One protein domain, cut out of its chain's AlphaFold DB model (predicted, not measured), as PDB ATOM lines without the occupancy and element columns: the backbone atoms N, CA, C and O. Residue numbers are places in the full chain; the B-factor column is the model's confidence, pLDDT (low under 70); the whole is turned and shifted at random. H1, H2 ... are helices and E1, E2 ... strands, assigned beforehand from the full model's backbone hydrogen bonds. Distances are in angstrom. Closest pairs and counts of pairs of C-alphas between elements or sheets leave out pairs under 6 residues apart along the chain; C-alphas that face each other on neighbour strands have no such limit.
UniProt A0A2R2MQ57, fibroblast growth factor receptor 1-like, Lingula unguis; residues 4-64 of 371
ATOM      1  N   THR A   4      82.024 326.940  32.012       88.62
ATOM      2  CA  THR A   4      83.466 326.746  31.845       88.62
ATOM      3  C   THR A   4      84.192 328.014  32.296       88.62
ATOM      4  O   THR A   4      83.728 329.127  32.049       88.62
ATOM      5  N   CYS A   5      85.338 327.865  32.954       90.19
ATOM      6  CA  CYS A   5      86.276 328.956  33.199       90.19
ATOM      7  C   CYS A   5      87.492 328.729  32.304       90.19
ATOM      8  O   CYS A   5      88.292 327.835  32.563       90.19
ATOM      9  N   THR A   6      87.608 329.485  31.209       88.38
ATOM     10  CA  THR A   6      88.681 329.285  30.215       88.38
ATOM     11  C   THR A   6      89.553 330.505  29.969       88.38
ATOM     12  O   THR A   6      90.497 330.430  29.186       88.38
ATOM     13  N   VAL A   7      89.224 331.634  30.602       84.38
ATOM     14  CA  VAL A   7      89.871 332.929  30.346       84.38
ATOM     15  C   VAL A   7      91.138 333.103  31.185       84.38
ATOM     16  O   VAL A   7      92.116 333.665  30.698       84.38
ATOM     17  N   ARG A   8      91.141 332.615  32.432       84.00
ATOM     18  CA  ARG A   8      92.279 332.682  33.362       84.00
ATOM     19  C   ARG A   8      92.452 331.350  34.087       84.00
ATOM     20  O   ARG A   8      91.524 330.548  34.127       84.00
ATOM     21  N   GLU A   9      93.657 331.107  34.595       85.06
ATOM     22  CA  GLU A   9      93.952 329.909  35.380       85.06
ATOM     23  C   GLU A   9      93.398 330.020  36.816       85.06
ATOM     24  O   GLU A   9      93.360 331.130  37.351       85.06
ATOM     25  N   PRO A  10      92.989 328.890  37.430       85.75
ATOM     26  CA  PRO A  10      92.926 327.556  36.831       85.75
ATOM     27  C   PRO A  10      91.761 327.420  35.834       85.75
ATOM     28  O   PRO A  10      90.658 327.919  36.051       85.75
ATOM     29  N   VAL A  11      92.017 326.726  34.721       86.56
ATOM     30  CA  VAL A  11      90.974 326.412  33.735       86.56
ATOM     31  C   VAL A  11      90.050 325.354  34.340       86.56
ATOM     32  O   VAL A  11      90.537 324.319  34.793       86.56
ATOM     33  N   ALA A  12      88.738 325.585  34.329       86.69
ATOM     34  CA  ALA A  12      87.763 324.719  34.992       86.69
ATOM     35  C   ALA A  12      86.555 324.390  34.104       86.69
ATOM     36  O   ALA A  12      86.140 325.186  33.256       86.69
ATOM     37  N   LEU A  13      85.960 323.220  34.337       86.69
ATOM     38  CA  LEU A  13      84.641 322.846  33.831       86.69
ATOM     39  C   LEU A  13      83.674 322.824  35.008       86.69
ATOM     40  O   LEU A  13      83.943 322.177  36.014       86.69
ATOM     41  N   VAL A  14      82.544 323.508  34.864       90.25
ATOM     42  CA  VAL A  14      81.454 323.470  35.837       90.25
ATOM     43  C   VAL A  14      80.432 322.464  35.331       90.25
ATOM     44  O   VAL A  14      79.819 322.637  34.270       90.25
ATOM     45  N   MET A  15      80.284 321.381  36.079       89.94
ATOM     46  CA  MET A  15      79.388 320.272  35.777       89.94
ATOM     47  C   MET A  15      78.306 320.187  36.849       89.94
ATOM     48  O   MET A  15      78.409 320.803  37.904       89.94
ATOM     49  N   GLU A  16      77.249 319.450  36.540       91.06
ATOM     50  CA  GLU A  16      76.268 319.064  37.546       91.06
ATOM     51  C   GLU A  16      76.941 318.181  38.600       91.06
ATOM     52  O   GLU A  16      77.754 317.322  38.252       91.06
ATOM     53  N   TYR A  17      76.611 318.420  39.866       91.38
ATOM     54  CA  TYR A  17      77.076 317.615  40.987       91.38
ATOM     55  C   TYR A  17      76.125 316.436  41.207       91.38
ATOM     56  O   TYR A  17      74.908 316.608  41.177       91.38
ATOM     57  N   LEU A  18      76.685 315.236  41.374       93.12
ATOM     58  CA  LEU A  18      75.941 314.006  41.629       93.12
ATOM     59  C   LEU A  18      76.370 313.462  43.005       93.12
ATOM     60  O   LEU A  18      77.524 313.042  43.135       93.12
ATOM     61  N   PRO A  19      75.487 313.501  44.025       89.75
ATOM     62  CA  PRO A  19      75.875 313.342  45.431       89.75
ATOM     63  C   PRO A  19      76.420 311.964  45.812       89.75
ATOM     64  O   PRO A  19      77.176 311.863  46.769       89.75
ATOM     65  N   HIS A  20      76.103 310.900  45.070       90.75
ATOM     66  CA  HIS A  20      76.556 309.544  45.415       90.75
ATOM     67  C   HIS A  20      77.853 309.134  44.697       90.75
ATOM     68  O   HIS A  20      78.244 307.967  44.725       90.75
ATOM     69  N   GLY A  21      78.540 310.078  44.049       93.12
ATOM     70  CA  GLY A  21      79.824 309.821  43.402       93.12
ATOM     71  C   GLY A  21      79.701 308.884  42.199       93.12
ATOM     72  O   GLY A  21      78.741 308.968  41.436       93.12
ATOM     73  N   ASN A  22      80.705 308.027  41.980       96.25
ATOM     74  CA  ASN A  22      80.686 307.078  40.866       96.25
ATOM     75  C   ASN A  22      80.003 305.750  41.233       96.25
ATOM     76  O   ASN A  22      80.045 305.306  42.380       96.25
ATOM     77  N   LEU A  23      79.420 305.090  40.232       97.94
ATOM     78  CA  LEU A  23      78.624 303.877  40.379       97.94
ATOM     79  C   LEU A  23      79.439 302.713  40.945       97.94
ATOM     80  O   LEU A  23      78.907 301.929  41.718       97.94
ATOM     81  N   GLN A  24      80.729 302.604  40.614       97.06
ATOM     82  CA  GLN A  24      81.573 301.545  41.171       97.06
ATOM     83  C   GLN A  24      81.713 301.676  42.691       97.06
ATOM     84  O   GLN A  24      81.556 300.689  43.407       97.06
ATOM     85  N   HIS A  25      82.006 302.880  43.182       94.94
ATOM     86  CA  HIS A  25      82.099 303.138  44.614       94.94
ATOM     87  C   HIS A  25      80.746 302.918  45.299       94.94
ATOM     88  O   HIS A  25      80.679 302.157  46.258       94.94
ATOM     89  N   PHE A  26      79.672 303.475  44.731       95.56
ATOM     90  CA  PHE A  26      78.306 303.293  45.222       95.56
ATOM     91  C   PHE A  26      77.928 301.808  45.384       95.56
ATOM     92  O   PHE A  26      77.468 301.386  46.444       95.56
ATOM     93  N   LEU A  27      78.178 300.989  44.357       95.56
ATOM     94  CA  LEU A  27      77.897 299.553  44.393       95.56
ATOM     95  C   LEU A  27      78.750 298.817  45.437       95.56
ATOM     96  O   LEU A  27      78.247 297.925  46.115       95.56
ATOM     97  N   ARG A  28      80.021 299.199  45.601       94.56
ATOM     98  CA  ARG A  28      80.905 298.607  46.615       94.56
ATOM     99  C   ARG A  28      80.461 298.941  48.036       94.56
ATOM    100  O   ARG A  28      80.492 298.046  48.871       94.56
ATOM    101  N   CYS A  29      79.996 300.162  48.300       92.06
ATOM    102  CA  CYS A  29      79.381 300.502  49.587       92.06
ATOM    103  C   CYS A  29      78.172 299.597  49.858       92.06
ATOM    104  O   CYS A  29      78.101 298.968  50.908       92.06
ATOM    105  N   CYS A  30      77.293 299.406  48.870       91.88
ATOM    106  CA  CYS A  30      76.164 298.479  48.998       91.88
ATOM    107  C   CYS A  30      76.610 297.027  49.262       91.88
ATOM    108  O   CYS A  30      75.931 296.292  49.968       91.88
ATOM    109  N   ARG A  31      77.747 296.598  48.704       90.06
ATOM    110  CA  ARG A  31      78.275 295.239  48.881       90.06
ATOM    111  C   ARG A  31      78.918 295.002  50.245       90.06
ATOM    112  O   ARG A  31      78.726 293.938  50.819       90.06
ATOM    113  N   PHE A  32      79.749 295.935  50.701       89.38
ATOM    114  CA  PHE A  32      80.587 295.742  51.890       89.38
ATOM    115  C   PHE A  32      79.948 296.289  53.166       89.38
ATOM    116  O   PHE A  32      80.220 295.773  54.245       89.38
ATOM    117  N   GLU A  33      79.104 297.311  53.045       89.75
ATOM    118  CA  GLU A  33      78.452 297.978  54.176       89.75
ATOM    119  C   GLU A  33      76.939 297.721  54.202       89.75
ATOM    120  O   GLU A  33      76.277 298.020  55.196       89.75
ATOM    121  N   GLY A  34      76.387 297.158  53.123       88.25
ATOM    122  CA  GLY A  34      74.967 296.872  53.010       88.25
ATOM    123  C   GLY A  34      74.535 295.599  53.739       88.25
ATOM    124  O   GLY A  34      75.274 294.623  53.861       88.25
ATOM    125  N   GLN A  35      73.290 295.602  54.202       89.88
ATOM    126  CA  GLN A  35      72.634 294.484  54.865       89.88
ATOM    127  C   GLN A  35      71.400 294.071  54.072       89.88
ATOM    128  O   GLN A  35      70.541 294.893  53.748       89.88
ATOM    129  N   LEU A  36      71.287 292.776  53.782       88.75
ATOM    130  CA  LEU A  36      70.094 292.237  53.148       88.75
ATOM    131  C   LEU A  36      68.916 292.298  54.127       88.75
ATOM    132  O   LEU A  36      68.964 291.720  55.216       88.75
ATOM    133  N   ARG A  37      67.838 292.965  53.721       88.75
ATOM    134  CA  ARG A  37      66.584 293.059  54.465       88.75
ATOM    135  C   ARG A  37      65.398 292.633  53.612       88.75
ATOM    136  O   ARG A  37      65.389 292.761  52.389       88.75
ATOM    137  N   MET A  38      64.381 292.127  54.300       83.94
ATOM    138  CA  MET A  38      63.078 291.834  53.715       83.94
ATOM    139  C   MET A  38      62.171 293.049  53.907       83.94
ATOM    140  O   MET A  38      61.836 293.403  55.037       83.94
ATOM    141  N   GLU A  39      61.737 293.657  52.814       80.88
ATOM    142  CA  GLU A  39      60.678 294.656  52.798       80.88
ATOM    143  C   GLU A  39      59.356 293.955  52.438       80.88
ATOM    144  O   GLU A  39      58.988 293.757  51.281       80.88
ATOM    145  N   GLY A  40      58.653 293.465  53.459       78.06
ATOM    146  CA  GLY A  40      57.465 292.629  53.272       78.06
ATOM    147  C   GLY A  40      57.782 291.186  52.831       78.06
ATOM    148  O   GLY A  40      58.924 290.737  52.893       78.06
ATOM    149  N   PRO A  41      56.768 290.402  52.414       70.75
ATOM    150  CA  PRO A  41      56.913 288.952  52.247       70.75
ATOM    151  C   PRO A  41      57.718 288.515  51.011       70.75
ATOM    152  O   PRO A  41      58.048 287.336  50.906       70.75
ATOM    153  N   LYS A  42      57.995 289.419  50.061       71.38
ATOM    154  CA  LYS A  42      58.659 289.084  48.785       71.38
ATOM    155  C   LYS A  42      59.669 290.112  48.280       71.38
ATOM    156  O   LYS A  42      60.336 289.826  47.297       71.38
ATOM    157  N   HIS A  43      59.766 291.296  48.881       78.75
ATOM    158  CA  HIS A  43      60.700 292.312  48.406       78.75
ATOM    159  C   HIS A  43      61.980 292.244  49.217       78.75
ATOM    160  O   HIS A  43      61.953 292.259  50.444       78.75
ATOM    161  N   LYS A  44      63.097 292.120  48.512       86.75
ATOM    162  CA  LYS A  44      64.422 292.080  49.108       86.75
ATOM    163  C   LYS A  44      65.149 293.341  48.727       86.75
ATOM    164  O   LYS A  44      65.116 293.763  47.569       86.75
ATOM    165  N   VAL A  45      65.780 293.929  49.724       91.12
ATOM    166  CA  VAL A  45      66.496 295.183  49.587       91.12
ATOM    167  C   VAL A  45      67.840 295.055  50.271       91.12
ATOM    168  O   VAL A  45      67.974 294.366  51.280       91.12
ATOM    169  N   ILE A  46      68.837 295.727  49.724       91.50
ATOM    170  CA  ILE A  46      70.081 295.995  50.428       91.50
ATOM    171  C   ILE A  46      69.906 297.348  51.085       91.50
ATOM    172  O   ILE A  46      69.777 298.348  50.388       91.50
ATOM    173  N   GLU A  47      69.861 297.366  52.406       92.50
ATOM    174  CA  GLU A  47      69.909 298.595  53.184       92.50
ATOM    175  C   GLU A  47      71.377 298.957  53.419       92.50
ATOM    176  O   GLU A  47      72.147 298.097  53.839       92.50
ATOM    177  N   TYR A  48      71.791 300.181  53.114       90.12
ATOM    178  CA  TYR A  48      73.183 300.616  53.234       90.12
ATOM    179  C   TYR A  48      73.265 302.045  53.788       90.12
ATOM    180  O   TYR A  48      72.351 302.849  53.569       90.12
ATOM    181  N   PRO A  49      74.359 302.384  54.495       89.06
ATOM    182  CA  PRO A  49      74.565 303.732  54.993       89.06
ATOM    183  C   PRO A  49      74.888 304.690  53.842       89.06
ATOM    184  O   PRO A  49      75.719 304.411  52.976       89.06
ATOM    185  N   MET A  50      74.253 305.854  53.860       85.00
ATOM    186  CA  MET A  50      74.488 306.944  52.927       85.00
ATOM    187  C   MET A  50      74.887 308.193  53.707       85.00
ATOM    188  O   MET A  50      74.190 308.599  54.633       85.00
ATOM    189  N   VAL A  51      76.011 308.801  53.329       81.94
ATOM    190  CA  VAL A  51      76.464 310.065  53.918       81.94
ATOM    191  C   VAL A  51      75.891 311.221  53.107       81.94
ATOM    192  O   VAL A  51      76.129 311.319  51.902       81.94
ATOM    193  N   ASN A  52      75.135 312.084  53.771       79.81
ATOM    194  CA  ASN A  52      74.567 313.293  53.196       79.81
ATOM    195  C   ASN A  52      75.596 314.427  53.123       79.81
ATOM    196  O   ASN A  52      76.658 314.384  53.743       79.81
ATOM    197  N   GLU A  53      75.261 315.484  52.378       77.75
ATOM    198  CA  GLU A  53      76.127 316.662  52.214       77.75
ATOM    199  C   GLU A  53      76.451 317.365  53.546       77.75
ATOM    200  O   GLU A  53      77.517 317.959  53.686       77.75
ATOM    201  N   ASP A  54      75.552 317.282  54.529       83.25
ATOM    202  CA  ASP A  54      75.726 317.842  55.874       83.25
ATOM    203  C   ASP A  54      76.501 316.916  56.834       83.25
ATOM    204  O   ASP A  54      76.686 317.249  58.005       83.25
ATOM    205  N   GLY A  55      76.962 315.759  56.347       81.44
ATOM    206  CA  GLY A  55      77.669 314.746  57.127       81.44
ATOM    207  C   GLY A  55      76.760 313.824  57.944       81.44
ATOM    208  O   GLY A  55      77.273 312.950  58.645       81.44
ATOM    209  N   SER A  56      75.434 313.984  57.868       86.31
ATOM    210  CA  SER A  56      74.502 313.035  58.481       86.31
ATOM    211  C   SER A  56      74.537 311.684  57.758       86.31
ATOM    212  O   SER A  56      74.818 311.608  56.562       86.31
ATOM    213  N   ILE A  57      74.284 310.601  58.499       85.06
ATOM    214  CA  ILE A  57      74.203 309.245  57.949       85.06
ATOM    215  C   ILE A  57      72.738 308.825  57.941       85.06
ATOM    216  O   ILE A  57      72.115 308.730  59.000       85.06
ATOM    217  N   GLU A  58      72.215 308.531  56.759       87.12
ATOM    218  CA  GLU A  58      70.883 307.966  56.560       87.12
ATOM    219  C   GLU A  58      70.977 306.529  56.042       87.12
ATOM    220  O   GLU A  58      71.993 306.110  55.491       87.12
ATOM    221  N   GLN A  59      69.920 305.747  56.265       88.44
ATOM    222  CA  GLN A  59      69.785 304.418  55.675       88.44
ATOM    223  C   GLN A  59      68.985 304.546  54.387       88.44
ATOM    224  O   GLN A  59      67.871 305.070  54.402       88.44
ATOM    225  N   ASP A  60      69.548 304.050  53.293       90.50
ATOM    226  CA  ASP A  60      68.870 303.983  52.003       90.50
ATOM    227  C   ASP A  60      68.836 302.534  51.508       90.50
ATOM    228  O   ASP A  60      69.555 301.668  52.011       90.50
ATOM    229  N   THR A  61      67.971 302.248  50.539       92.38
ATOM    230  CA  THR A  61      67.737 300.899  50.036       92.38
ATOM    231  C   THR A  61      68.062 300.763  48.553       92.38
ATOM    232  O   THR A  61      67.912 301.684  47.744       92.38
ATOM    233  N   LEU A  62      68.552 299.581  48.185       92.56
ATOM    234  CA  LEU A  62      68.827 299.194  46.811       92.56
ATOM    235  C   LEU A  62      68.159 297.857  46.488       92.56
ATOM    236  O   LEU A  62      68.366 296.848  47.157       92.56
ATOM    237  N   THR A  63      67.366 297.854  45.425       92.44
ATOM    238  CA  THR A  63      66.625 296.697  44.914       92.44
ATOM    239  C   THR A  63      67.273 296.139  43.648       92.44
ATOM    240  O   THR A  63      67.947 296.852  42.899       92.44
ATOM    241  N   ALA A  64      66.968 294.878  43.330       90.12
ATOM    242  CA  ALA A  64      67.298 294.273  42.037       90.12
ATOM    243  C   ALA A  64      66.783 295.109  40.846       90.12
ATOM    244  O   ALA A  64      67.494 295.317  39.862       90.12
TER     245      ALA A  64
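What this domain is: This is residues 4 to 64 of the 371 residues of the protein "fibroblast growth factor receptor 1-like" of Lingula unguis (UniProt A0A2R2MQ57). A small, strongly twisted sheet of three strands, E2, E3 and E4, has one helix, H1, crossing over one face, and from this body a long arm with the short strand E1 reaches far out. The arm ends in a small loop, where residues 4 to 5 pair with residues 12 to 13 of E1 and residues 6 to 11 stick out free; the arm and the sheet together make the length. The printed part has 61 residues, with one named helix and four named strands in the order E1, H1, E2, E3, E4; the sheet runs E2, E3, E4, antiparallel throughout, and the class is mixed, helices and strands. The whole is extended, with a radius of gyration of the C-alphas of 17.1 A and spans of 59 by 23 by 18 A.

How they stand to each other: The sheet is a meander, each strand the antiparallel neighbour of the one before: E2, residues 35 to 39, E3, residues 43 to 51, and E4, residues 57 to 62. E3 is the inner strand, and E2 and E4 are the edge strands. E2 and E3 form a hairpin, their directions at 130 degrees, with N 37 and O 45 2.8 A apart and N 47 and O 35 2.9 A apart, both within hydrogen-bond range. E3 and E4 form a hairpin at 149 degrees, with N 48 and O 60 2.9 A apart and N 58 and O 50 2.9 A apart, again within hydrogen-bond range. H1, residues 23 to 32, is on one face of the sheet at a height of 10.1 A, giving two layers, a helix layer and a sheet layer. It lies over E3 and E4 and runs across the strands, at 75 degrees to E3 on the local plane. The closest C-alphas of H1 and E3 are those of Cys 30 and Tyr 48, 5.6 A apart. In H1 every O i to N i+4 pair is within hydrogen-bond range. E1, residues 12 to 14, pairs with no named strand and is apart from E2, E3, E4 and H1.

Where its parts are: E3 measures 24.4 A from first to last C-alpha, E4 15.9 A, E2 12.1 A, H1 14.2 A and E1 6.5 A. E1 begins at C-alpha 12, (87.763, 324.719, 34.992). H1 begins at C-alpha 23, (78.624, 303.877, 40.379). E4 ends at C-alpha 62, (68.827, 299.194, 46.811).

The domain as a whole: The two C-alphas farthest apart, those of Arg 8 and Pro 41, are 59.3 A from each other. The printed part has no cut. The links from H1 to E2, E2 to E3 and E3 to E4 are tight, and the link from E1 to H1 is short, with 8 residues. The mean pLDDT of the printed part is 88.1, and no printed residue is under 70.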